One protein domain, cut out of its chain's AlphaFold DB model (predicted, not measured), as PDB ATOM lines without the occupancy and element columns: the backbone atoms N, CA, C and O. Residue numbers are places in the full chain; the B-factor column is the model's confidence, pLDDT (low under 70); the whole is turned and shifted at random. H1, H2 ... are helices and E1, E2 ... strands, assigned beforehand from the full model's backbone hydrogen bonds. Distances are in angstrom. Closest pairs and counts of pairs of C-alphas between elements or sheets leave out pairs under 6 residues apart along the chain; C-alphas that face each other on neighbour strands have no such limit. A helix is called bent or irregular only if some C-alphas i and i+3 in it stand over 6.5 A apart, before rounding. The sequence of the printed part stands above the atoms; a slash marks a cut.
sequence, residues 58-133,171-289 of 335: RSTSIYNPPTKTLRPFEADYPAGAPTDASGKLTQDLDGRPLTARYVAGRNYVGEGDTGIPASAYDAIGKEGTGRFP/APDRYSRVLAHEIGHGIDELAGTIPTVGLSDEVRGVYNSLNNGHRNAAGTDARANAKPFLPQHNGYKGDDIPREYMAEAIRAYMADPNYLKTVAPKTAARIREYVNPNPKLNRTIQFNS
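Overview. This is residues 58 to 133 and 171 to 289 of the 335 residues of an uncharacterized protein of Bosea sp. OK403 (UniProt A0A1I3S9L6). A body of crossed helices surrounds H5: H2 packs on it with H1 beyond, and H3, H6 and H7 pack on it too. A tiny parallel two-strand sheet, E1 beside E2, sits near the end of H5 and H7, and the long unnamed stretch of residues 58 to 101 runs outside the helices. The 195 printed residues hold seven named helices and two named strands, in the order E1 H1 H2 H3 H4 H5 H6 H7 E2; the class is mostly helix, with 87 residues in named elements, under half. The whole is compact, radius of gyration of the C-alphas 16.1 A, spanning 49 by 37 by 34 A.

Along the chain. E1 is residues 102 to 104, from C-alpha 102 at (11.114, 0.407, 38.648). H1 is 118 to 129, irregular, with C-alphas 119 and 122 7.0 A apart. H2 is 172 to 190, 26.6 A; H3 200 to 211; H4 231 to 234; H5 240 to 255, 22.3 A; H6 257 to 263; H7 265 to 275; E2 285 to 287, ending at (8.380, 5.882, 44.619).

Arrangement. H5, the hub, touches H2 at a steep tilt of 62 degrees, C-alphas of Gly 184 and Ala 247 closest at 4.2 A. H1 touches H2, Gly 125 to Ile 183, C-alphas 5.8 A. With part of its length H5 touches H3 (Tyr 245 to Val 203, C-alphas 5.5 A), H4 (Ile 241 to Pro 231, 5.9 A), H6 (Tyr 253 to Leu 260, 5.5 A) and H7 (Ile 250 to Ile 271, 7.2 A). E1 and E2 are parallel at 21 degrees; N 104 and O 286 are 2.9 A apart. H2, H3, H5, H6 and H7 have every O i to N i+4 pair within hydrogen-bond range, H1 6 of 8; H4 is too short.

Size, cuts and confidence. C-alphas 85 and 235 are farthest apart, 51.5 A. Residues 134 to 170 are cut out, a gap of 16.5 A between C-alphas 133 and 171. The links E1 to H1 and H3 to H4 are long. Residues 58 to 61 are under 70 in pLDDT.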
ATOM      1  N   ARG A  58      12.385  24.685  28.731       67.38
ATOM      2  CA  ARG A  58      13.051  25.822  28.079       67.38
ATOM      3  C   ARG A  58      14.501  26.003  28.531       67.38
ATOM      4  O   ARG A  58      15.218  26.828  27.970       67.38
ATOM      5  N   SER A  59      14.938  25.269  29.558       61.12
ATOM      6  CA  SER A  59      16.293  25.366  30.106       61.12
ATOM      7  C   SER A  59      17.175  24.232  29.606       61.12
ATOM      8  O   SER A  59      16.898  23.059  29.829       61.12
ATOM      9  N   THR A  60      18.321  24.580  29.026       59.31
ATOM     10  CA  THR A  60      19.393  23.617  28.722       59.31
ATOM     11  C   THR A  60      20.338  23.384  29.910       59.31
ATOM     12  O   THR A  60      21.285  22.602  29.802       59.31
ATOM     13  N   SER A  61      20.109  24.067  31.038       69.31
ATOM     14  CA  SER A  61      20.983  24.077  32.219       69.31
ATOM     15  C   SER A  61      20.258  23.514  33.442       69.31
ATOM     16  O   SER A  61      19.935  24.236  34.382       69.31
ATOM     17  N   ILE A  62      19.995  22.206  33.398       86.31
ATOM     18  CA  ILE A  62      19.464  21.412  34.514       86.31
ATOM     19  C   ILE A  62      20.627  20.657  35.166       86.31
ATOM     20  O   ILE A  62      21.471  20.085  34.465       86.31
ATOM     21  N   TYR A  63      20.671  20.635  36.497       91.44
ATOM     22  CA  TYR A  63      21.755  20.061  37.292       91.44
ATOM     23  C   TYR A  63      21.343  18.759  37.988       91.44
ATOM     24  O   TYR A  63      20.167  18.506  38.261       91.44
ATOM     25  N   ASN A  64      22.330  17.917  38.301       92.69
ATOM     26  CA  ASN A  64      22.103  16.759  39.162       92.69
ATOM     27  C   ASN A  64      21.728  17.208  40.584       92.69
ATOM     28  O   ASN A  64      22.252  18.235  41.048       92.69
ATOM     29  N   PRO A  65      20.873  16.433  41.276       94.44
ATOM     30  CA  PRO A  65      20.655  16.583  42.704       94.44
ATOM     31  C   PRO A  65      21.968  16.676  43.486       94.44
ATOM     32  O   PRO A  65      22.886  15.888  43.243       94.44
ATOM     33  N   PRO A  66      22.098  17.660  44.387       93.81
ATOM     34  CA  PRO A  66      23.213  17.704  45.313       93.81
ATOM     35  C   PRO A  66      23.223  16.504  46.250       93.81
ATOM     36  O   PRO A  66      22.190  16.159  46.820       93.81
ATOM     37  N   THR A  67      24.398  15.926  46.480       91.50
ATOM     38  CA  THR A  67      24.537  14.812  47.418       91.50
ATOM     39  C   THR A  67      24.138  15.253  48.826       91.50
ATOM     40  O   THR A  67      24.567  16.302  49.316       91.50
ATOM     41  N   LYS A  68      23.312  14.442  49.489       91.69
ATOM     42  CA  LYS A  68      22.911  14.628  50.888       91.69
ATOM     43  C   LYS A  68      23.405  13.465  51.729       91.69
ATOM     44  O   LYS A  68      23.606  12.367  51.215       91.69
ATOM     45  N   THR A  69      23.568  13.710  53.028       91.00
ATOM     46  CA  THR A  69      23.793  12.639  54.003       91.00
ATOM     47  C   THR A  69      22.703  11.590  53.850       91.00
ATOM     48  O   THR A  69      21.531  11.936  53.682       91.00
ATOM     49  N   LEU A  70      23.093  10.317  53.870       87.75
ATOM     50  CA  LEU A  70      22.139   9.225  53.758       87.75
ATOM     51  C   LEU A  70      21.181   9.263  54.951       87.75
ATOM     52  O   LEU A  70      21.607   9.260  56.107       87.75
ATOM     53  N   ARG A  71      19.882   9.287  54.662       84.50
ATOM     54  CA  ARG A  71      18.839   9.165  55.674       84.50
ATOM     55  C   ARG A  71      18.904   7.765  56.313       84.50
ATOM     56  O   ARG A  71      19.037   6.782  55.578       84.50
ATOM     57  N   PRO A  72      18.801   7.624  57.647       87.12
ATOM     58  CA  PRO A  72      18.772   6.308  58.290       87.12
ATOM     59  C   PRO A  72      17.520   5.513  57.892       87.12
ATOM     60  O   PRO A  72      16.484   6.099  57.568       87.12
ATOM     61  N   PHE A  73      17.619   4.182  57.894       87.69
ATOM     62  CA  PHE A  73      16.543   3.284  57.454       87.69
ATOM     63  C   PHE A  73      15.302   3.390  58.345       87.69
ATOM     64  O   PHE A  73      14.171   3.466  57.866       87.69
ATOM     65  N   GLU A  74      15.527   3.493  59.647       86.50
ATOM     66  CA  GLU A  74      14.516   3.563  60.699       86.50
ATOM     67  C   GLU A  74      13.695   4.855  60.618       86.50
ATOM     68  O   GLU A  74      12.561   4.901  61.085       86.50
ATOM     69  N   ALA A  75      14.223   5.902  59.975       82.38
ATOM     70  CA  ALA A  75      13.467   7.128  59.726       82.38
ATOM     71  C   ALA A  75      12.424   6.978  58.604       82.38
ATOM     72  O   ALA A  75      11.598   7.876  58.421       82.38
ATOM     73  N   ASP A  76      12.474   5.880  57.847       83.31
ATOM     74  CA  ASP A  76      11.474   5.517  56.843       83.31
ATOM     75  C   ASP A  76      10.575   4.371  57.322       83.31
ATOM     76  O   ASP A  76       9.385   4.374  57.015       83.31
ATOM     77  N   TYR A  77      11.130   3.439  58.105       87.19
ATOM     78  CA  TYR A  77      10.438   2.268  58.649       87.19
ATOM     79  C   TYR A  77      10.631   2.155  60.173       87.19
ATOM     80  O   TYR A  77      11.303   1.234  60.642       87.19
ATOM     81  N   PRO A  78      10.045   3.065  60.976       85.81
ATOM     82  CA  PRO A  78      10.254   3.088  62.428       85.81
ATOM     83  C   PRO A  78       9.695   1.849  63.141       85.81
ATOM     84  O   PRO A  78      10.191   1.468  64.195       85.81
ATOM     85  N   ALA A  79       8.683   1.200  62.557       85.50
ATOM     86  CA  ALA A  79       8.083  -0.034  63.065       85.50
ATOM     87  C   ALA A  79       8.689  -1.312  62.443       85.50
ATOM     88  O   ALA A  79       8.174  -2.407  62.662       85.50
ATOM     89  N   GLY A  80       9.762  -1.181  61.656       85.88
ATOM     90  CA  GLY A  80      10.284  -2.250  60.807       85.88
ATOM     91  C   GLY A  80       9.605  -2.297  59.436       85.88
ATOM     92  O   GLY A  80       8.490  -1.806  59.250       85.88
ATOM     93  N   ALA A  81      10.310  -2.852  58.449       89.62
ATOM     94  CA  ALA A  81       9.841  -2.918  57.068       89.62
ATOM     95  C   ALA A  81       9.389  -4.339  56.700       89.62
ATOM     96  O   ALA A  81      10.117  -5.291  56.993       89.62
ATOM     97  N   PRO A  82       8.241  -4.510  56.021       92.12
ATOM     98  CA  PRO A  82       7.831  -5.811  55.506       92.12
ATOM     99  C   PRO A  82       8.773  -6.289  54.396       92.12
ATOM    100  O   PRO A  82       8.867  -5.654  53.339       92.12
ATOM    101  N   THR A  83       9.425  -7.434  54.594       94.31
ATOM    102  CA  THR A  83      10.336  -8.027  53.606       94.31
ATOM    103  C   THR A  83       9.986  -9.449  53.219       94.31
ATOM    104  O   THR A  83       9.339 -10.176  53.970       94.31
ATOM    105  N   ASP A  84      10.476  -9.862  52.053       93.19
ATOM    106  CA  ASP A  84      10.587 -11.276  51.717       93.19
ATOM    107  C   ASP A  84      11.832 -11.918  52.363       93.19
ATOM    108  O   ASP A  84      12.596 -11.274  53.089       93.19
ATOM    109  N   ALA A  85      12.043 -13.211  52.095       93.62
ATOM    110  CA  ALA A  85      13.166 -13.980  52.631       93.62
ATOM    111  C   ALA A  85      14.549 -13.479  52.167       93.62
ATOM    112  O   ALA A  85      15.552 -13.828  52.783       93.62
ATOM    113  N   SER A  86      14.616 -12.674  51.101       92.69
ATOM    114  CA  SER A  86      15.854 -12.060  50.606       92.69
ATOM    115  C   SER A  86      16.138 -10.689  51.228       92.69
ATOM    116  O   SER A  86      17.161 -10.079  50.928       92.69
ATOM    117  N   GLY A  87      15.243 -10.187  52.089       90.38
ATOM    118  CA  GLY A  87      15.334  -8.840  52.651       90.38
ATOM    119  C   GLY A  87      14.823  -7.749  51.707       90.38
ATOM    120  O   GLY A  87      14.969  -6.563  52.017       90.38
ATOM    121  N   LYS A  88      14.210  -8.118  50.572       93.56
ATOM    122  CA  LYS A  88      13.591  -7.166  49.648       93.56
ATOM    123  C   LYS A  88      12.311  -6.619  50.257       93.56
ATOM    124  O   LYS A  88      11.478  -7.380  50.750       93.56
ATOM    125  N   LEU A  89      12.135  -5.304  50.192       93.81
ATOM    126  CA  LEU A  89      10.929  -4.628  50.652       93.81
ATOM    127  C   LEU A  89       9.733  -5.060  49.800       93.81
ATOM    128  O   LEU A  89       9.758  -4.972  48.574       93.81
ATOM    129  N   THR A  90       8.675  -5.513  50.464       94.94
ATOM    130  CA  THR A  90       7.435  -5.964  49.808       94.94
ATOM    131  C   THR A  90       6.349  -4.898  49.831       94.94
ATOM    132  O   THR A  90       5.416  -4.947  49.027       94.94
ATOM    133  N   GLN A  91       6.473  -3.919  50.726       93.00
ATOM    134  CA  GLN A  91       5.539  -2.815  50.882       93.00
ATOM    135  C   GLN A  91       6.290  -1.496  51.052       93.00
ATOM    136  O   GLN A  91       7.408  -1.472  51.573       93.00
ATOM    137  N   ASP A  92       5.673  -0.408  50.596       89.62
ATOM    138  CA  ASP A  92       6.086   0.936  50.963       89.62
ATOM    139  C   ASP A  92       5.712   1.205  52.429       89.62
ATOM    140  O   ASP A  92       5.009   0.431  53.083       89.62
ATOM    141  N   LEU A  93       6.199   2.315  52.970       82.69
ATOM    142  CA  LEU A  93       5.928   2.705  54.356       82.69
ATOM    143  C   LEU A  93       4.443   2.954  54.681       82.69
ATOM    144  O   LEU A  93       4.079   3.001  55.850       82.69
ATOM    145  N   ASP A  94       3.607   3.155  53.660       82.88
ATOM    146  CA  ASP A  94       2.171   3.378  53.800       82.88
ATOM    147  C   ASP A  94       1.410   2.036  53.695       82.88
ATOM    148  O   ASP A  94       0.182   2.015  53.608       82.88
ATOM    149  N   GLY A  95       2.134   0.908  53.668       87.31
ATOM    150  CA  GLY A  95       1.595  -0.448  53.581       87.31
ATOM    151  C   GLY A  95       1.182  -0.877  52.170       87.31
ATOM    152  O   GLY A  95       0.546  -1.921  52.007       87.31
ATOM    153  N   ARG A  96       1.503  -0.101  51.125       89.94
ATOM    154  CA  ARG A  96       1.126  -0.444  49.743       89.94
ATOM    155  C   ARG A  96       2.141  -1.411  49.138       89.94
ATOM    156  O   ARG A  96       3.336  -1.202  49.314       89.94
ATOM    157  N   PRO A  97       1.722  -2.422  48.359       94.00
ATOM    158  CA  PRO A  97       2.657  -3.354  47.732       94.00
ATOM    159  C   PRO A  97       3.666  -2.668  46.798       94.00
ATOM    160  O   PRO A  97       3.278  -1.908  45.907       94.00
ATOM    161  N   LEU A  98       4.949  -3.006  46.940       94.44
ATOM    162  CA  LEU A  98       6.009  -2.628  46.002       94.44
ATOM    163  C   LEU A  98       6.105  -3.689  44.906       94.44
ATOM    164  O   LEU A  98       6.686  -4.756  45.093       94.44
ATOM    165  N   THR A  99       5.478  -3.412  43.764       93.88
ATOM    166  CA  THR A  99       5.357  -4.368  42.648       93.88
ATOM    167  C   THR A  99       5.720  -3.777  41.290       93.88
ATOM    168  O   THR A  99       5.664  -4.490  40.287       93.88
ATOM    169  N   ALA A 100       6.079  -2.492  41.238       95.94
ATOM    170  CA  ALA A 100       6.529  -1.857  40.013       95.94
ATOM    171  C   ALA A 100       7.835  -2.468  39.504       95.94
ATOM    172  O   ALA A 100       8.684  -2.911  40.280       95.94
ATOM    173  N   ARG A 101       8.020  -2.423  38.181       95.56
ATOM    174  CA  ARG A 101       9.296  -2.785  37.555       95.56
ATOM    175  C   ARG A 101      10.435  -1.882  38.030       95.56
ATOM    176  O   ARG A 101      11.544  -2.366  38.241       95.56
ATOM    177  N   TYR A 102      10.157  -0.590  38.191       96.69
ATOM    178  CA  TYR A 102      11.114   0.407  38.648       96.69
ATOM    179  C   TYR A 102      10.652   1.008  39.974       96.69
ATOM    180  O   TYR A 102       9.531   1.500  40.088       96.69
ATOM    181  N   VAL A 103      11.524   0.997  40.979       96.62
ATOM    182  CA  VAL A 103      11.248   1.595  42.288       96.62
ATOM    183  C   VAL A 103      12.348   2.597  42.608       96.62
ATOM    184  O   VAL A 103      13.508   2.221  42.772       96.62
ATOM    185  N   ALA A 104      11.977   3.874  42.686       96.94
ATOM    186  CA  ALA A 104      12.874   4.949  43.088       96.94
ATOM    187  C   ALA A 104      12.893   5.048  44.619       96.94
ATOM    188  O   ALA A 104      11.889   5.411  45.236       96.94
ATOM    189  N   GLY A 105      14.027   4.734  45.240       94.31
ATOM    190  CA  GLY A 105      14.207   4.739  46.691       94.31
ATOM    191  C   GLY A 105      14.729   3.408  47.219       94.31
ATOM    192  O   GLY A 105      15.444   2.688  46.520       94.31
ATOM    193  N   ARG A 106      14.403   3.090  48.474       92.44
ATOM    194  CA  ARG A 106      14.812   1.835  49.111       92.44
ATOM    195  C   ARG A 106      14.138   0.632  48.466       92.44
ATOM    196  O   ARG A 106      12.930   0.645  48.231       92.44
ATOM    197  N   ASN A 107      14.923  -0.420  48.270       91.50
ATOM    198  CA  ASN A 107      14.466  -1.701  47.734       91.50
ATOM    199  C   ASN A 107      14.715  -2.873  48.688       91.50
ATOM    200  O   ASN A 107      13.980  -3.854  48.628       91.50
ATOM    201  N   TYR A 108      15.686  -2.752  49.596       90.62
ATOM    202  CA  TYR A 108      16.056  -3.779  50.569       90.62
ATOM    203  C   TYR A 108      16.218  -3.174  51.967       90.62
ATOM    204  O   TYR A 108      16.471  -1.973  52.116       90.62
ATOM    205  N   VAL A 109      16.064  -4.001  53.003       87.00
ATOM    206  CA  VAL A 109      16.374  -3.614  54.389       87.00
ATOM    207  C   VAL A 109      17.862  -3.306  54.534       87.00
ATOM    208  O   VAL A 109      18.709  -4.046  54.046       87.00
ATOM    209  N   GLY A 110      18.176  -2.207  55.223       80.56
ATOM    210  CA  GLY A 110      19.554  -1.794  55.514       80.56
ATOM    211  C   GLY A 110      20.291  -1.125  54.349       80.56
ATOM    212  O   GLY A 110      21.350  -0.539  54.566       80.56
ATOM    213  N   GLU A 111      19.732  -1.137  53.138       85.50
ATOM    214  CA  GLU A 111      20.326  -0.467  51.981       85.50
ATOM    215  C   GLU A 111      19.909   1.000  51.867       85.50
ATOM    216  O   GLU A 111      18.857   1.427  52.357       85.50
ATOM    217  N   GLY A 112      20.753   1.781  51.190       88.00
ATOM    218  CA  GLY A 112      20.463   3.165  50.842       88.00
ATOM    219  C   GLY A 112      19.398   3.305  49.753       88.00
ATOM    220  O   GLY A 112      18.930   2.341  49.148       88.00
ATOM    221  N   ASP A 113      19.016   4.549  49.494       92.88
ATOM    222  CA  ASP A 113      18.132   4.865  48.380       92.88
ATOM    223  C   ASP A 113      18.821   4.670  47.030       92.88
ATOM    224  O   ASP A 113      19.948   5.116  46.829       92.88
ATOM    225  N   THR A 114      18.105   4.058  46.086       93.12
ATOM    226  CA  THR A 114      18.575   3.870  44.712       93.12
ATOM    227  C   THR A 114      17.717   4.679  43.745       93.12
ATOM    228  O   THR A 114      16.489   4.570  43.744       93.12
ATOM    229  N   GLY A 115      18.366   5.507  42.926       95.00
ATOM    230  CA  GLY A 115      17.716   6.200  41.817       95.00
ATOM    231  C   GLY A 115      17.401   5.263  40.650       95.00
ATOM    232  O   GLY A 115      17.959   4.176  40.513       95.00
ATOM    233  N   ILE A 116      16.509   5.701  39.775       96.94
ATOM    234  CA  ILE A 116      16.209   5.043  38.512       96.94
ATOM    235  C   ILE A 116      17.379   5.271  37.546       96.94
ATOM    236  O   ILE A 116      17.744   6.422  37.290       96.94
ATOM    237  N   PRO A 117      17.970   4.210  36.969       94.19
ATOM    238  CA  PRO A 117      19.043   4.376  36.003       94.19
ATOM    239  C   PRO A 117      18.507   5.044  34.735       94.19
ATOM    240  O   PRO A 117      17.399   4.751  34.284       94.19
ATOM    241  N   ALA A 118      19.319   5.892  34.097       92.19
ATOM    242  CA  ALA A 118      18.909   6.582  32.872       92.19
ATOM    243  C   ALA A 118      18.509   5.616  31.740       92.19
ATOM    244  O   ALA A 118      17.748   5.995  30.848       92.19
ATOM    245  N   SER A 119      19.000   4.371  31.767       92.38
ATOM    246  CA  SER A 119      18.614   3.302  30.836       92.38
ATOM    247  C   SER A 119      17.141   2.907  30.917       92.38
ATOM    248  O   SER A 119      16.587   2.424  29.936       92.38
ATOM    249  N   ALA A 120      16.472   3.173  32.038       95.62
ATOM    250  CA  ALA A 120      15.057   2.874  32.222       95.62
ATOM    251  C   ALA A 120      14.115   3.975  31.703       95.62
ATOM    252  O   ALA A 120      12.915   3.736  31.575       95.62
ATOM    253  N   TYR A 121      14.616   5.179  31.410       95.88
ATOM    254  CA  TYR A 121      13.770   6.335  31.096       95.88
ATOM    255  C   TYR A 121      12.932   6.148  29.829       95.88
ATOM    256  O   TYR A 121      11.736   6.428  29.856       95.88
ATOM    257  N   ASP A 122      13.498   5.597  28.755       93.62
ATOM    258  CA  ASP A 122      12.732   5.324  27.533       93.62
ATOM    259  C   ASP A 122      11.596   4.321  27.781       93.62
ATOM    260  O   ASP A 122      10.478   4.514  27.299       93.62
ATOM    261  N   ALA A 123      11.855   3.282  28.584       94.81
ATOM    262  CA  ALA A 123      10.853   2.286  28.954       94.81
ATOM    263  C   ALA A 123       9.739   2.896  29.817       94.81
ATOM    264  O   ALA A 123       8.564   2.671  29.539       94.81
ATOM    265  N   ILE A 124      10.091   3.714  30.813       95.69
ATOM    266  CA  ILE A 124       9.119   4.420  31.660       95.69
ATOM    267  C   ILE A 124       8.271   5.381  30.819       95.69
ATOM    268  O   ILE A 124       7.044   5.374  30.924       95.69
ATOM    269  N   GLY A 125       8.905   6.165  29.940       94.56
ATOM    270  CA  GLY A 125       8.212   7.065  29.020       94.56
ATOM    271  C   GLY A 125       7.250   6.314  28.098       94.56
ATOM    272  O   GLY A 125       6.095   6.718  27.951       94.56
ATOM    273  N   LYS A 126       7.680   5.174  27.544       94.88
ATOM    274  CA  LYS A 126       6.837   4.318  26.704       94.88
ATOM    275  C   LYS A 126       5.661   3.720  27.445       94.88
ATOM    276  O   LYS A 126       4.556   3.747  26.914       94.88
ATOM    277  N   GLU A 127       5.871   3.168  28.629       93.19
ATOM    278  CA  GLU A 127       4.782   2.542  29.375       93.19
ATOM    279  C   GLU A 127       3.746   3.573  29.838       93.19
ATOM    280  O   GLU A 127       2.550   3.299  29.770       93.19
ATOM    281  N   GLY A 128       4.178   4.785  30.204       88.94
ATOM    282  CA  GLY A 128       3.263   5.865  30.576       88.94
ATOM    283  C   GLY A 128       2.491   6.469  29.395       88.94
ATOM    284  O   GLY A 128       1.295   6.748  29.501       88.94
ATOM    285  N   THR A 129       3.152   6.691  28.256       91.25
ATOM    286  CA  THR A 129       2.564   7.435  27.121       91.25
ATOM    287  C   THR A 129       2.034   6.545  25.994       91.25
ATOM    288  O   THR A 129       1.270   7.006  25.145       91.25
ATOM    289  N   GLY A 130       2.421   5.268  25.978       92.75
ATOM    290  CA  GLY A 130       2.205   4.332  24.875       92.75
ATOM    291  C   GLY A 130       3.225   4.459  23.736       92.75
ATOM    292  O   GLY A 130       3.138   3.704  22.766       92.75
ATOM    293  N   ARG A 131       4.183   5.395  23.813       92.75
ATOM    294  CA  ARG A 131       5.174   5.672  22.761       92.75
ATOM    295  C   ARG A 131       6.546   5.937  23.357       92.75
ATOM    296  O   ARG A 131       6.672   6.560  24.402       92.75
ATOM    297  N   PHE A 132       7.593   5.490  22.675       94.75
ATOM    298  CA  PHE A 132       8.938   5.879  23.082       94.75
ATOM    299  C   PHE A 132       9.116   7.402  22.981       94.75
ATOM    300  O   PHE A 132       8.593   8.002  22.032       94.75
ATOM    301  N   PRO A 133       9.876   8.015  23.907       95.75
ATOM    302  CA  PRO A 133      10.387   9.365  23.721       95.75
ATOM    303  C   PRO A 133      11.092   9.505  22.369       95.75
ATOM    304  O   PRO A 133      11.689   8.553  21.868       95.75
ATOM    305  N   ALA A 171      24.208  17.381  24.795       91.44
ATOM    306  CA  ALA A 171      25.215  16.487  25.361       91.44
ATOM    307  C   ALA A 171      24.533  15.326  26.126       91.44
ATOM    308  O   ALA A 171      23.483  15.560  26.733       91.44
ATOM    309  N   PRO A 172      25.103  14.106  26.158       88.12
ATOM    310  CA  PRO A 172      24.410  12.911  26.668       88.12
ATOM    311  C   PRO A 172      23.898  13.028  28.111       88.12
ATOM    312  O   PRO A 172      22.798  12.578  28.451       88.12
ATOM    313  N   ASP A 173      24.679  13.683  28.968       86.50
ATOM    314  CA  ASP A 173      24.323  13.932  30.361       86.50
ATOM    315  C   ASP A 173      23.140  14.910  30.474       86.50
ATOM    316  O   ASP A 173      22.251  14.722  31.305       86.50
ATOM    317  N   ARG A 174      23.090  15.931  29.610       91.44
ATOM    318  CA  ARG A 174      21.971  16.878  29.521       91.44
ATOM    319  C   ARG A 174      20.737  16.227  28.923       91.44
ATOM    320  O   ARG A 174      19.658  16.416  29.473       91.44
ATOM    321  N   TYR A 175      20.898  15.436  27.864       93.31
ATOM    322  CA  TYR A 175      19.811  14.689  27.236       93.31
ATOM    323  C   TYR A 175      19.080  13.837  28.275       93.31
ATOM    324  O   TYR A 175      17.871  13.956  28.431       93.31
ATOM    325  N   SER A 176      19.823  13.054  29.063       94.06
ATOM    326  CA  SER A 176      19.236  12.179  30.086       94.06
ATOM    327  C   SER A 176      18.488  12.959  31.175       94.06
ATOM    328  O   SER A 176      17.445  12.510  31.647       94.06
ATOM    329  N   ARG A 177      18.990  14.138  31.572       95.00
ATOM    330  CA  ARG A 177      18.319  15.000  32.560       95.00
ATOM    331  C   ARG A 177      17.055  15.644  32.005       95.00
ATOM    332  O   ARG A 177      16.047  15.663  32.703       95.00
ATOM    333  N   VAL A 178      17.105  16.143  30.773       95.94
ATOM    334  CA  VAL A 178      15.935  16.716  30.100       95.94
ATOM    335  C   VAL A 178      14.887  15.632  29.867       95.94
ATOM    336  O   VAL A 178      13.734  15.829  30.220       95.94
ATOM    337  N   LEU A 179      15.278  14.445  29.401       96.69
ATOM    338  CA  LEU A 179      14.358  13.321  29.247       96.69
ATOM    339  C   LEU A 179      13.659  12.968  30.568       96.69
ATOM    340  O   LEU A 179      12.440  12.816  30.599       96.69
ATOM    341  N   ALA A 180      14.408  12.882  31.668       97.25
ATOM    342  CA  ALA A 180      13.833  12.622  32.985       97.25
ATOM    343  C   ALA A 180      12.869  13.733  33.443       97.25
ATOM    344  O   ALA A 180      11.864  13.438  34.085       97.25
ATOM    345  N   HIS A 181      13.152  14.995  33.102       97.69
ATOM    346  CA  HIS A 181      12.249  16.120  33.348       97.69
ATOM    347  C   HIS A 181      10.933  15.964  32.568       97.69
ATOM    348  O   HIS A 181       9.855  16.052  33.153       97.69
ATOM    349  N   GLU A 182      11.002  15.652  31.270       97.62
ATOM    350  CA  GLU A 182       9.801  15.455  30.448       97.62
ATOM    351  C   GLU A 182       8.984  14.227  30.879       97.62
ATOM    352  O   GLU A 182       7.753  14.243  30.849       97.62
ATOM    353  N   ILE A 183       9.650  13.163  31.334       97.81
ATOM    354  CA  ILE A 183       8.978  12.022  31.970       97.81
ATOM    355  C   ILE A 183       8.297  12.457  33.272       97.81
ATOM    356  O   ILE A 183       7.198  11.986  33.556       97.81
ATOM    357  N   GLY A 184       8.896  13.379  34.029       98.00
ATOM    358  CA  GLY A 184       8.281  14.002  35.200       98.00
ATOM    359  C   GLY A 184       6.938  14.662  34.879       98.00
ATOM    360  O   GLY A 184       5.956  14.397  35.573       98.00
ATOM    361  N   HIS A 185       6.857  15.430  33.786       97.81
ATOM    362  CA  HIS A 185       5.585  15.980  33.285       97.81
ATOM    363  C   HIS A 185       4.574  14.880  32.933       97.81
ATOM    364  O   HIS A 185       3.393  14.982  33.272       97.81
ATOM    365  N   GLY A 186       5.034  13.804  32.289       97.38
ATOM    366  CA  GLY A 186       4.197  12.649  31.962       97.38
ATOM    367  C   GLY A 186       3.628  11.947  33.196       97.38
ATOM    368  O   GLY A 186       2.425  11.697  33.258       97.38
ATOM    369  N   ILE A 187       4.467  11.667  34.195       98.31
ATOM    370  CA  ILE A 187       4.062  11.053  35.468       98.31
ATOM    371  C   ILE A 187       3.049  11.945  36.184       98.31
ATOM    372  O   ILE A 187       2.012  11.448  36.617       98.31
ATOM    373  N   ASP A 188       3.309  13.249  36.271       98.19
ATOM    374  CA  ASP A 188       2.410  14.205  36.912       98.19
ATOM    375  C   ASP A 188       1.022  14.245  36.245       98.19
ATOM    376  O   ASP A 188      -0.003  14.163  36.926       98.19
ATOM    377  N   GLU A 189       0.953  14.302  34.911       96.81
ATOM    378  CA  GLU A 189      -0.328  14.290  34.195       96.81
ATOM    379  C   GLU A 189      -1.055  12.945  34.321       96.81
ATOM    380  O   GLU A 189      -2.263  12.919  34.570       96.81
ATOM    381  N   LEU A 190      -0.340  11.822  34.207       96.75
ATOM    382  CA  LEU A 190      -0.913  10.479  34.354       96.75
ATOM    383  C   LEU A 190      -1.427  10.217  35.773       96.75
ATOM    384  O   LEU A 190      -2.418   9.497  35.940       96.75
ATOM    385  N   ALA A 191      -0.791  10.837  36.769       97.12
ATOM    386  CA  ALA A 191      -1.197  10.845  38.167       97.12
ATOM    387  C   ALA A 191      -2.427  11.731  38.450       97.12
ATOM    388  O   ALA A 191      -2.893  11.782  39.585       97.12
ATOM    389  N   GLY A 192      -2.988  12.394  37.432       94.81
ATOM    390  CA  GLY A 192      -4.151  13.268  37.580       94.81
ATOM    391  C   GLY A 192      -3.798  14.700  37.975       94.81
ATOM    392  O   GLY A 192      -4.662  15.387  38.507       94.81
ATOM    393  N   THR A 193      -2.567  15.147  37.688       95.12
ATOM    394  CA  THR A 193      -2.033  16.467  38.056       95.12
ATOM    395  C   THR A 193      -1.877  16.587  39.569       95.12
ATOM    396  O   THR A 193      -2.779  17.010  40.288       95.12
ATOM    397  N   ILE A 194      -0.689  16.234  40.059       97.06
ATOM    398  CA  ILE A 194      -0.384  16.183  41.488       97.06
ATOM    399  C   ILE A 194      -0.515  17.598  42.083       97.06
ATOM    400  O   ILE A 194       0.138  18.540  41.603       97.06
ATOM    401  N   PRO A 195      -1.346  17.800  43.123       95.94
ATOM    402  CA  PRO A 195      -1.523  19.110  43.733       95.94
ATOM    403  C   PRO A 195      -0.245  19.602  44.412       95.94
ATOM    404  O   PRO A 195       0.378  18.884  45.194       95.94
ATOM    405  N   THR A 196       0.101  20.869  44.183       94.19
ATOM    406  CA  THR A 196       1.242  21.550  44.824       94.19
ATOM    407  C   THR A 196       0.834  22.391  46.038       94.19
ATOM    408  O   THR A 196       1.672  23.053  46.650       94.19
ATOM    409  N   VAL A 197      -0.454  22.389  46.403       91.44
ATOM    410  CA  VAL A 197      -0.966  23.123  47.569       91.44
ATOM    411  C   VAL A 197      -0.272  22.618  48.835       91.44
ATOM    412  O   VAL A 197      -0.176  21.407  49.059       91.44
ATOM    413  N   GLY A 198       0.234  23.561  49.636       93.56
ATOM    414  CA  GLY A 198       0.996  23.283  50.856       93.56
ATOM    415  C   GLY A 198       2.452  22.852  50.633       93.56
ATOM    416  O   GLY A 198       3.128  22.540  51.609       93.56
ATOM    417  N   LEU A 199       2.943  22.837  49.385       96.62
ATOM    418  CA  LEU A 199       4.297  22.379  49.030       96.62
ATOM    419  C   LEU A 199       5.212  23.487  48.491       96.62
ATOM    420  O   LEU A 199       6.358  23.213  48.143       96.62
ATOM    421  N   SER A 200       4.721  24.728  48.401       93.06
ATOM    422  CA  SER A 200       5.387  25.835  47.702       93.06
ATOM    423  C   SER A 200       6.850  26.030  48.098       93.06
ATOM    424  O   SER A 200       7.684  26.200  47.215       93.06
ATOM    425  N   ASP A 201       7.179  25.990  49.389       94.56
ATOM    426  CA  ASP A 201       8.552  26.227  49.853       94.56
ATOM    427  C   ASP A 201       9.502  25.108  49.413       94.56
ATOM    428  O   ASP A 201      10.591  25.378  48.902       94.56
ATOM    429  N   GLU A 202       9.058  23.855  49.529       97.44
ATOM    430  CA  GLU A 202       9.843  22.684  49.141       97.44
ATOM    431  C   GLU A 202      10.081  22.646  47.628       97.44
ATOM    432  O   GLU A 202      11.226  22.576  47.178       97.44
ATOM    433  N   VAL A 203       9.021  22.758  46.821       96.38
ATOM    434  CA  VAL A 203       9.149  22.642  45.360       96.38
ATOM    435  C   VAL A 203       9.903  23.822  44.741       96.38
ATOM    436  O   VAL A 203      10.639  23.645  43.769       96.38
ATOM    437  N   ARG A 204       9.802  25.022  45.335       95.25
ATOM    438  CA  ARG A 204      10.621  26.183  44.943       95.25
ATOM    439  C   ARG A 204      12.087  25.970  45.289       95.25
ATOM    440  O   ARG A 204      12.948  26.295  44.473       95.25
ATOM    441  N   GLY A 205      12.369  25.432  46.475       94.94
ATOM    442  CA  GLY A 205      13.722  25.091  46.908       94.94
ATOM    443  C   GLY A 205      14.380  24.071  45.978       94.94
ATOM    444  O   GLY A 205      15.493  24.307  45.503       94.94
ATOM    445  N   VAL A 206      13.655  22.998  45.649       96.31
ATOM    446  CA  VAL A 206      14.092  21.960  44.704       96.31
ATOM    447  C   VAL A 206      14.368  22.562  43.330       96.31
ATOM    448  O   VAL A 206      15.484  22.450  42.828       96.31
ATOM    449  N   TYR A 207      13.403  23.274  42.740       95.38
ATOM    450  CA  TYR A 207      13.589  23.850  41.408       95.38
ATOM    451  C   TYR A 207      14.777  24.814  41.361       95.38
ATOM    452  O   TYR A 207      15.601  24.723  40.451       95.38
ATOM    453  N   ASN A 208      14.923  25.683  42.366       94.19
ATOM    454  CA  ASN A 208      16.077  26.570  42.472       94.19
ATOM    455  C   ASN A 208      17.395  25.783  42.549       94.19
ATOM    456  O   ASN A 208      18.315  26.070  41.792       94.19
ATOM    457  N   SER A 209      17.506  24.779  43.419       93.38
ATOM    458  CA  SER A 209      18.744  23.998  43.570       93.38
ATOM    459  C   SER A 209      19.168  23.292  42.270       93.38
ATOM    460  O   SER A 209      20.364  23.198  41.955       93.38
ATOM    461  N   LEU A 210      18.180  22.849  41.486       93.69
ATOM    462  CA  LEU A 210      18.381  22.035  40.290       93.69
ATOM    463  C   LEU A 210      18.429  22.822  38.976       93.69
ATOM    464  O   LEU A 210      18.873  22.269  37.972       93.69
ATOM    465  N   ASN A 211      18.054  24.106  38.976       93.06
ATOM    466  CA  ASN A 211      18.062  24.961  37.779       93.06
ATOM    467  C   ASN A 211      18.913  26.232  37.923       93.06
ATOM    468  O   ASN A 211      19.160  26.925  36.939       93.06
ATOM    469  N   ASN A 212      19.382  26.569  39.126       91.88
ATOM    470  CA  ASN A 212      20.197  27.759  39.335       91.88
ATOM    471  C   ASN A 212      21.681  27.475  39.058       91.88
ATOM    472  O   ASN A 212      22.333  26.714  39.776       91.88
ATOM    473  N   GLY A 213      22.230  28.138  38.038       87.69
ATOM    474  CA  GLY A 213      23.639  28.014  37.655       87.69
ATOM    475  C   GLY A 213      24.633  28.731  38.571       87.69
ATOM    476  O   GLY A 213      25.841  28.526  38.443       87.69
ATOM    477  N   HIS A 214      24.172  29.532  39.532       89.38
ATOM    478  CA  HIS A 214      25.039  30.202  40.501       89.38
ATOM    479  C   HIS A 214      25.442  29.244  41.630       89.38
ATOM    480  O   HIS A 214      24.916  29.310  42.740       89.38
ATOM    481  N   ARG A 215      26.387  28.342  41.342       89.06
ATOM    482  CA  ARG A 215      26.840  27.253  42.231       89.06
ATOM    483  C   ARG A 215      28.332  27.390  42.547       89.06
ATOM    484  O   ARG A 215      29.070  28.075  41.836       89.06
ATOM    485  N   ASN A 216      28.789  26.763  43.628       82.88
ATOM    486  CA  ASN A 216      30.223  26.705  43.949       82.88
ATOM    487  C   ASN A 216      30.932  25.592  43.176       82.88
ATOM    488  O   ASN A 216      32.041  25.806  42.697       82.88
ATOM    489  N   ALA A 217      30.279  24.440  43.017       82.12
ATOM    490  CA  ALA A 217      30.788  23.323  42.237       82.12
ATOM    491  C   ALA A 217      29.641  22.509  41.610       82.12
ATOM    492  O   ALA A 217      28.453  22.701  41.906       82.12
ATOM    493  N   ALA A 218      29.994  21.582  40.718       76.38
ATOM    494  CA  ALA A 218      29.063  20.551  40.275       76.38
ATOM    495  C   ALA A 218      28.609  19.711  41.484       76.38
ATOM    496  O   ALA A 218      29.399  19.440  42.383       76.38
ATOM    497  N   GLY A 219      27.329  19.333  41.528       80.50
ATOM    498  CA  GLY A 219      26.788  18.522  42.628       80.50
ATOM    499  C   GLY A 219      26.581  19.243  43.971       80.50
ATOM    500  O   GLY A 219      26.234  18.587  44.942       80.50
ATOM    501  N   THR A 220      26.740  20.570  44.061       86.12
ATOM    502  CA  THR A 220      26.371  21.347  45.268       86.12
ATOM    503  C   THR A 220      25.052  22.075  45.080       86.12
ATOM    504  O   THR A 220      24.689  22.356  43.948       86.12
ATOM    505  N   ASP A 221      24.362  22.474  46.147       88.44
ATOM    506  CA  ASP A 221      23.238  23.407  46.008       88.44
ATOM    507  C   ASP A 221      23.659  24.727  45.331       88.44
ATOM    508  O   ASP A 221      24.847  25.075  45.236       88.44
ATOM    509  N   ALA A 222      22.656  25.478  44.867       87.06
ATOM    510  CA  ALA A 222      22.824  26.881  44.514       87.06
ATOM    511  C   ALA A 222      23.428  27.655  45.700       87.06
ATOM    512  O   ALA A 222      23.146  27.354  46.862       87.06
ATOM    513  N   ARG A 223      24.260  28.662  45.419       86.81
ATOM    514  CA  ARG A 223      24.869  29.494  46.464       86.81
ATOM    515  C   ARG A 223      23.777  30.133  47.319       86.81
ATOM    516  O   ARG A 223      22.827  30.693  46.781       86.81
ATOM    517  N   ALA A 224      23.954  30.118  48.638       84.62
ATOM    518  CA  ALA A 224      22.962  30.651  49.576       84.62
ATOM    519  C   ALA A 224      22.651  32.146  49.359       84.62
ATOM    520  O   ALA A 224      21.545  32.594  49.634       84.62
ATOM    521  N   ASN A 225      23.613  32.915  48.839       86.69
ATOM    522  CA  ASN A 225      23.452  34.333  48.511       86.69
ATOM    523  C   ASN A 225      23.046  34.593  47.048       86.69
ATOM    524  O   ASN A 225      22.938  35.753  46.644       86.69
ATOM    525  N   ALA A 226      22.859  33.553  46.230       88.50
ATOM    526  CA  ALA A 226      22.375  33.722  44.868       88.50
ATOM    527  C   ALA A 226      20.887  34.076  44.873       88.50
ATOM    528  O   ALA A 226      20.107  33.587  45.691       88.50
ATOM    529  N   LYS A 227      20.475  34.895  43.900       90.56
ATOM    530  CA  LYS A 227      19.050  35.126  43.654       90.56
ATOM    531  C   LYS A 227      18.381  33.782  43.328       90.56
ATOM    532  O   LYS A 227      18.915  33.061  42.478       90.56
ATOM    533  N   PRO A 228      17.241  33.445  43.960       90.25
ATOM    534  CA  PRO A 228      16.513  32.229  43.634       90.25
ATOM    535  C   PRO A 228      16.150  32.179  42.150       90.25
ATOM    536  O   PRO A 228      15.718  33.179  41.582       90.25
ATOM    537  N   PHE A 229      16.302  31.015  41.529       91.12
ATOM    538  CA  PHE A 229      15.897  30.761  40.157       91.12
ATOM    539  C   PHE A 229      14.532  30.069  40.146       91.12
ATOM    540  O   PHE A 229      14.346  29.060  40.821       91.12
ATOM    541  N   LEU A 230      13.570  30.627  39.409       92.25
ATOM    542  CA  LEU A 230      12.176  30.186  39.376       92.25
ATOM    543  C   LEU A 230      11.754  29.903  37.924       92.25
ATOM    544  O   LEU A 230      12.364  30.468  37.011       92.25
ATOM    545  N   PRO A 231      10.692  29.113  37.683       92.06
ATOM    546  CA  PRO A 231      10.163  28.871  36.342       92.06
ATOM    547  C   PRO A 231       9.901  30.167  35.555       92.06
ATOM    548  O   PRO A 231      10.204  30.277  34.371       92.06
ATOM    549  N   GLN A 232       9.427  31.218  36.217       92.19
ATOM    550  CA  GLN A 232       9.149  32.505  35.579       92.19
ATOM    551  C   GLN A 232      10.381  33.120  34.896       92.19
ATOM    552  O   GLN A 232      10.229  33.818  33.895       92.19
ATOM    553  N   HIS A 233      11.597  32.830  35.372       89.25
ATOM    554  CA  HIS A 233      12.834  33.296  34.733       89.25
ATOM    555  C   HIS A 233      13.105  32.605  33.385       89.25
ATOM    556  O   HIS A 233      13.798  33.174  32.549       89.25
ATOM    557  N   ASN A 234      12.488  31.445  33.140       84.81
ATOM    558  CA  ASN A 234      12.432  30.761  31.840       84.81
ATOM    559  C   ASN A 234      11.143  31.088  31.054       84.81
ATOM    560  O   ASN A 234      10.827  30.469  30.036       84.81
ATOM    561  N   GLY A 235      10.362  32.066  31.517       85.62
ATOM    562  CA  GLY A 235       9.161  32.544  30.838       85.62
ATOM    563  C   GLY A 235       7.920  31.660  30.999       85.62
ATOM    564  O   GLY A 235       6.968  31.851  30.234       85.62
ATOM    565  N   TYR A 236       7.905  30.709  31.941       87.50
ATOM    566  CA  TYR A 236       6.682  29.982  32.314       87.50
ATOM    567  C   TYR A 236       5.682  30.912  33.008       87.50
ATOM    568  O   TYR A 236       6.075  31.857  33.701       87.50
ATOM    569  N   LYS A 237       4.384  30.663  32.813       88.94
ATOM    570  CA  LYS A 237       3.299  31.527  33.303       88.94
ATOM    571  C   LYS A 237       2.104  30.697  33.770       88.94
ATOM    572  O   LYS A 237       1.903  29.586  33.298       88.94
ATOM    573  N   GLY A 238       1.293  31.275  34.659       90.62
ATOM    574  CA  GLY A 238       0.022  30.689  35.095       90.62
ATOM    575  C   GLY A 238       0.169  29.252  35.596       90.62
ATOM    576  O   GLY A 238       1.045  28.965  36.413       90.62
ATOM    577  N   ASP A 239      -0.673  28.368  35.064       87.00
ATOM    578  CA  ASP A 239      -0.753  26.962  35.464       87.00
ATOM    579  C   ASP A 239       0.499  26.144  35.122       87.00
ATOM    580  O   ASP A 239       0.696  25.089  35.718       87.00
ATOM    581  N   ASP A 240       1.381  26.622  34.237       88.31
ATOM    582  CA  ASP A 240       2.621  25.909  33.899       88.31
ATOM    583  C   ASP A 240       3.603  25.908  35.080       88.31
ATOM    584  O   ASP A 240       4.320  24.941  35.310       88.31
ATOM    585  N   ILE A 241       3.610  26.971  35.891       92.50
ATOM    586  CA  ILE A 241       4.550  27.139  37.008       92.50
ATOM    587  C   ILE A 241       4.492  25.968  38.013       92.50
ATOM    588  O   ILE A 241       5.539  25.383  38.294       92.50
ATOM    589  N   PRO A 242       3.324  25.591  38.578       94.19
ATOM    590  CA  PRO A 242       3.247  24.437  39.473       94.19
ATOM    591  C   PRO A 242       3.572  23.108  38.781       94.19
ATOM    592  O   PRO A 242       4.012  22.183  39.462       94.19
ATOM    593  N   ARG A 243       3.385  23.000  37.459       94.75
ATOM    594  CA  ARG A 243       3.731  21.785  36.709       94.75
ATOM    595  C   ARG A 243       5.240  21.626  36.568       94.75
ATOM    596  O   ARG A 243       5.755  20.564  36.887       94.75
ATOM    597  N   GLU A 244       5.954  22.696  36.230       96.00
ATOM    598  CA  GLU A 244       7.424  22.710  36.193       96.00
ATOM    599  C   GLU A 244       8.039  22.369  37.556       96.00
ATOM    600  O   GLU A 244       8.988  21.593  37.650       96.00
ATOM    601  N   TYR A 245       7.461  22.902  38.636       97.31
ATOM    602  CA  TYR A 245       7.867  22.555  39.996       97.31
ATOM    603  C   TYR A 245       7.714  21.058  40.294       97.31
ATOM    604  O   TYR A 245       8.633  20.444  40.837       97.31
ATOM    605  N   MET A 246       6.567  20.468  39.948       98.19
ATOM    606  CA  MET A 246       6.307  19.054  40.212       98.19
ATOM    607  C   MET A 246       7.137  18.133  39.310       98.19
ATOM    608  O   MET A 246       7.701  17.160  39.803       98.19
ATOM    609  N   ALA A 247       7.278  18.454  38.023       97.88
ATOM    610  CA  ALA A 247       8.109  17.690  37.097       97.88
ATOM    611  C   ALA A 247       9.569  17.644  37.560       97.88
ATOM    612  O   ALA A 247      10.187  16.579  37.580       97.88
ATOM    613  N   GLU A 248      10.095  18.775  38.032       97.88
ATOM    614  CA  GLU A 248      11.454  18.840  38.553       97.88
ATOM    615  C   GLU A 248      11.615  18.082  39.880       97.88
ATOM    616  O   GLU A 248      12.643  17.439  40.103       97.88
ATOM    617  N   ALA A 249      10.588  18.076  40.737       98.44
ATOM    618  CA  ALA A 249      10.573  17.256  41.945       98.44
ATOM    619  C   ALA A 249      10.531  15.751  41.629       98.44
ATOM    620  O   ALA A 249      11.298  14.986  42.212       98.44
ATOM    621  N   ILE A 250       9.702  15.316  40.676       98.62
ATOM    622  CA  ILE A 250       9.648  13.915  40.227       98.62
ATOM    623  C   ILE A 250      10.993  13.501  39.628       98.62
ATOM    624  O   ILE A 250      11.531  12.458  40.002       98.62
ATOM    625  N   ARG A 251      11.587  14.340  38.769       98.19
ATOM    626  CA  ARG A 251      12.927  14.116  38.215       98.19
ATOM    627  C   ARG A 251      13.969  13.947  39.319       98.19
ATOM    628  O   ARG A 251      14.802  13.046  39.242       98.19
ATOM    629  N   ALA A 252      13.927  14.803  40.339       97.88
ATOM    630  CA  ALA A 252      14.820  14.716  41.485       97.88
ATOM    631  C   ALA A 252      14.624  13.403  42.252       97.88
ATOM    632  O   ALA A 252      15.614  12.754  42.566       97.88
ATOM    633  N   TYR A 253      13.378  12.976  42.482       98.06
ATOM    634  CA  TYR A 253      13.079  11.695  43.128       98.06
ATOM    635  C   TYR A 253      13.609  10.514  42.306       98.06
ATOM    636  O   TYR A 253      14.210   9.596  42.852       98.06
ATOM    637  N   MET A 254      13.406  10.534  40.988       98.19
ATOM    638  CA  MET A 254      13.907   9.486  40.102       98.19
ATOM    639  C   MET A 254      15.434   9.430  40.122       98.19
ATOM    640  O   MET A 254      15.986   8.342  40.174       98.19
ATOM    641  N   ALA A 255      16.123  10.571  40.103       96.75
ATOM    642  CA  ALA A 255      17.582  10.608  40.032       96.75
ATOM    643  C   ALA A 255      18.271  10.333  41.380       96.75
ATOM    644  O   ALA A 255      19.235   9.575  41.434       96.75
ATOM    645  N   ASP A 256      17.792  10.957  42.456       96.88
ATOM    646  CA  ASP A 256      18.333  10.831  43.809       96.88
ATOM    647  C   ASP A 256      17.183  10.925  44.829       96.88
ATOM    648  O   ASP A 256      16.830  12.013  45.310       96.88
ATOM    649  N   PRO A 257      16.573   9.778  45.170       96.00
ATOM    650  CA  PRO A 257      15.506   9.736  46.155       96.00
ATOM    651  C   PRO A 257      15.939  10.311  47.506       96.00
ATOM    652  O   PRO A 257      15.159  11.033  48.121       96.00
ATOM    653  N   ASN A 258      17.173  10.057  47.957       94.94
ATOM    654  CA  ASN A 258      17.654  10.551  49.250       94.94
ATOM    655  C   ASN A 258      17.685  12.084  49.283       94.94
ATOM    656  O   ASN A 258      17.265  12.687  50.275       94.94
ATOM    657  N   TYR A 259      18.122  12.726  48.195       96.06
ATOM    658  CA  TYR A 259      18.080  14.182  48.067       96.06
ATOM    659  C   TYR A 259      16.662  14.721  48.251       96.06
ATOM    660  O   TYR A 259      16.445  15.542  49.149       96.06
ATOM    661  N   LEU A 260      15.695  14.259  47.442       96.50
ATOM    662  CA  LEU A 260      14.345  14.827  47.485       96.50
ATOM    663  C   LEU A 260      13.724  14.624  48.866       96.50
ATOM    664  O   LEU A 260      13.133  15.541  49.425       96.50
ATOM    665  N   LYS A 261      13.915  13.448  49.456       93.19
ATOM    666  CA  LYS A 261      13.389  13.139  50.785       93.19
ATOM    667  C   LYS A 261      14.005  13.986  51.889       93.19
ATOM    668  O   LYS A 261      13.359  14.267  52.894       93.19
ATOM    669  N   THR A 262      15.254  14.392  51.714       93.50
ATOM    670  CA  THR A 262      15.945  15.240  52.681       93.50
ATOM    671  C   THR A 262      15.444  16.680  52.612       93.50
ATOM    672  O   THR A 262      15.221  17.294  53.652       93.50
ATOM    673  N   VAL A 263      15.273  17.234  51.407       94.69
ATOM    674  CA  VAL A 263      14.989  18.672  51.229       94.69
ATOM    675  C   VAL A 263      13.511  18.997  51.021       94.69
ATOM    676  O   VAL A 263      13.106  20.138  51.220       94.69
ATOM    677  N   ALA A 264      12.719  18.014  50.598       96.44
ATOM    678  CA  ALA A 264      11.318  18.164  50.224       96.44
ATOM    679  C   ALA A 264      10.475  16.935  50.638       96.44
ATOM    680  O   ALA A 264       9.856  16.277  49.788       96.44
ATOM    681  N   PRO A 265      10.457  16.568  51.935       94.81
ATOM    682  CA  PRO A 265       9.796  15.353  52.393       94.81
ATOM    683  C   PRO A 265       8.278  15.341  52.169       94.81
ATOM    684  O   PRO A 265       7.724  14.281  51.864       94.81
ATOM    685  N   LYS A 266       7.592  16.490  52.279       95.94
ATOM    686  CA  LYS A 266       6.142  16.563  52.027       95.94
ATOM    687  C   LYS A 266       5.838  16.349  50.546       95.94
ATOM    688  O   LYS A 266       4.872  15.674  50.201       95.94
ATOM    689  N   THR A 267       6.692  16.872  49.673       97.50
ATOM    690  CA  THR A 267       6.608  16.700  48.221       97.50
ATOM    691  C   THR A 267       6.853  15.248  47.834       97.50
ATOM    692  O   THR A 267       6.072  14.689  47.070       97.50
ATOM    693  N   ALA A 268       7.872  14.601  48.405       96.56
ATOM    694  CA  ALA A 268       8.105  13.174  48.199       96.56
ATOM    695  C   ALA A 268       6.889  12.334  48.630       96.56
ATOM    696  O   ALA A 268       6.459  11.452  47.888       96.56
ATOM    697  N   ALA A 269       6.287  12.640  49.786       94.69
ATOM    698  CA  ALA A 269       5.064  11.977  50.242       94.69
ATOM    699  C   ALA A 269       3.887  12.179  49.282       94.69
ATOM    700  O   ALA A 269       3.236  11.206  48.903       94.69
ATOM    701  N   ARG A 270       3.677  13.412  48.815       96.88
ATOM    702  CA  ARG A 270       2.638  13.743  47.834       96.88
ATOM    703  C   ARG A 270       2.836  13.002  46.506       96.88
ATOM    704  O   ARG A 270       1.867  12.540  45.918       96.88
ATOM    705  N   ILE A 271       4.075  12.854  46.036       97.69
ATOM    706  CA  ILE A 271       4.358  12.081  44.818       97.69
ATOM    707  C   ILE A 271       3.944  10.616  45.011       97.69
ATOM    708  O   ILE A 271       3.231  10.074  44.170       97.69
ATOM    709  N   ARG A 272       4.314   9.981  46.132       96.31
ATOM    710  CA  ARG A 272       3.913   8.590  46.421       96.31
ATOM    711  C   ARG A 272       2.403   8.425  46.510       96.31
ATOM    712  O   ARG A 272       1.864   7.495  45.917       96.31
ATOM    713  N   GLU A 273       1.743   9.338  47.218       95.38
ATOM    714  CA  GLU A 273       0.291   9.358  47.412       95.38
ATOM    715  C   GLU A 273      -0.463   9.284  46.077       95.38
ATOM    716  O   GLU A 273      -1.444   8.554  45.972       95.38
ATOM    717  N   TYR A 274       0.023   9.979  45.045       97.19
ATOM    718  CA  TYR A 274      -0.645  10.050  43.744       97.19
ATOM    719  C   TYR A 274      -0.123   9.028  42.729       97.19
ATOM    720  O   TYR A 274      -0.886   8.572  41.878       97.19
ATOM    721  N   VAL A 275       1.155   8.648  42.795       97.44
ATOM    722  CA  VAL A 275       1.768   7.738  41.817       97.44
ATOM    723  C   VAL A 275       1.581   6.273  42.199       97.44
ATOM    724  O   VAL A 275       1.133   5.479  41.372       97.44
ATOM    725  N   ASN A 276       1.883   5.893  43.444       96.94
ATOM    726  CA  ASN A 276       1.913   4.486  43.852       96.94
ATOM    727  C   ASN A 276       0.560   3.757  43.748       96.94
ATOM    728  O   ASN A 276       0.580   2.571  43.412       96.94
ATOM    729  N   PRO A 277      -0.607   4.381  44.015       95.50
ATOM    730  CA  PRO A 277      -1.891   3.709  43.820       95.50
ATOM    731  C   PRO A 277      -2.416   3.809  42.380       95.50
ATOM    732  O   PRO A 277      -3.401   3.149  42.051       95.50
ATOM    733  N   ASN A 278      -1.800   4.612  41.506       95.69
ATOM    734  CA  ASN A 278      -2.349   4.882  40.182       95.69
ATOM    735  C   ASN A 278      -2.177   3.674  39.242       95.69
ATOM    736  O   ASN A 278      -1.043   3.296  38.947       95.69
ATOM    737  N   PRO A 279      -3.259   3.096  38.690       94.88
ATOM    738  CA  PRO A 279      -3.183   1.881  37.875       94.88
ATOM    739  C   PRO A 279      -2.446   2.057  36.539       94.88
ATOM    740  O   PRO A 279      -2.080   1.064  35.918       94.88
ATOM    741  N   LYS A 280      -2.227   3.296  36.078       93.75
ATOM    742  CA  LYS A 280      -1.424   3.588  34.879       93.75
ATOM    743  C   LYS A 280       0.077   3.634  35.160       93.75
ATOM    744  O   LYS A 280       0.854   3.590  34.217       93.75
ATOM    745  N   LEU A 281       0.478   3.768  36.426       96.06
ATOM    746  CA  LEU A 281       1.871   3.992  36.820       96.06
ATOM    747  C   LEU A 281       2.405   2.893  37.738       96.06
ATOM    748  O   LEU A 281       3.553   2.497  37.592       96.06
ATOM    749  N   ASN A 282       1.578   2.348  38.630       94.38
ATOM    750  CA  ASN A 282       1.997   1.479  39.732       94.38
ATOM    751  C   ASN A 282       2.647   0.145  39.325       94.38
ATOM    752  O   ASN A 282       3.258  -0.515  40.163       94.38
ATOM    753  N   ARG A 283       2.524  -0.267  38.058       96.00
ATOM    754  CA  ARG A 283       3.240  -1.425  37.494       96.00
ATOM    755  C   ARG A 283       4.562  -1.045  36.829       96.00
ATOM    756  O   ARG A 283       5.463  -1.878  36.749       96.00
ATOM    757  N   THR A 284       4.689   0.199  36.391       96.81
ATOM    758  CA  THR A 284       5.874   0.736  35.720       96.81
ATOM    759  C   THR A 284       6.836   1.329  36.733       96.81
ATOM    760  O   THR A 284       7.970   0.868  36.841       96.81
ATOM    761  N   ILE A 285       6.377   2.323  37.496       97.56
ATOM    762  CA  ILE A 285       7.184   3.084  38.441       97.56
ATOM    763  C   ILE A 285       6.451   3.271  39.770       97.56
ATOM    764  O   ILE A 285       5.279   3.643  39.816       97.56
ATOM    765  N   GLN A 286       7.173   3.044  40.861       97.50
ATOM    766  CA  GLN A 286       6.773   3.431  42.209       97.50
ATOM    767  C   GLN A 286       7.883   4.246  42.865       97.50
ATOM    768  O   GLN A 286       9.068   4.106  42.559       97.50
ATOM    769  N   PHE A 287       7.480   5.094  43.796       96.38
ATOM    770  CA  PHE A 287       8.380   5.882  44.619       96.38
ATOM    771  C   PHE A 287       8.322   5.332  46.035       96.38
ATOM    772  O   PHE A 287       7.240   5.174  46.598       96.38
ATOM    773  N   ASN A 288       9.470   5.019  46.623       91.81
ATOM    774  CA  ASN A 288       9.527   4.474  47.968       91.81
ATOM    775  C   ASN A 288      10.221   5.439  48.931       91.81
ATOM    776  O   ASN A 288      11.175   6.120  48.559       91.81
ATOM    777  N   SER A 289       9.749   5.437  50.178       70.50
ATOM    778  CA  SER A 289      10.207   6.176  51.368       70.50
ATOM    779  C   SER A 289       9.841   7.669  51.492       70.50
ATOM    780  O   SER A 289      10.114   8.466  50.602       70.50
TER     781      SER A 289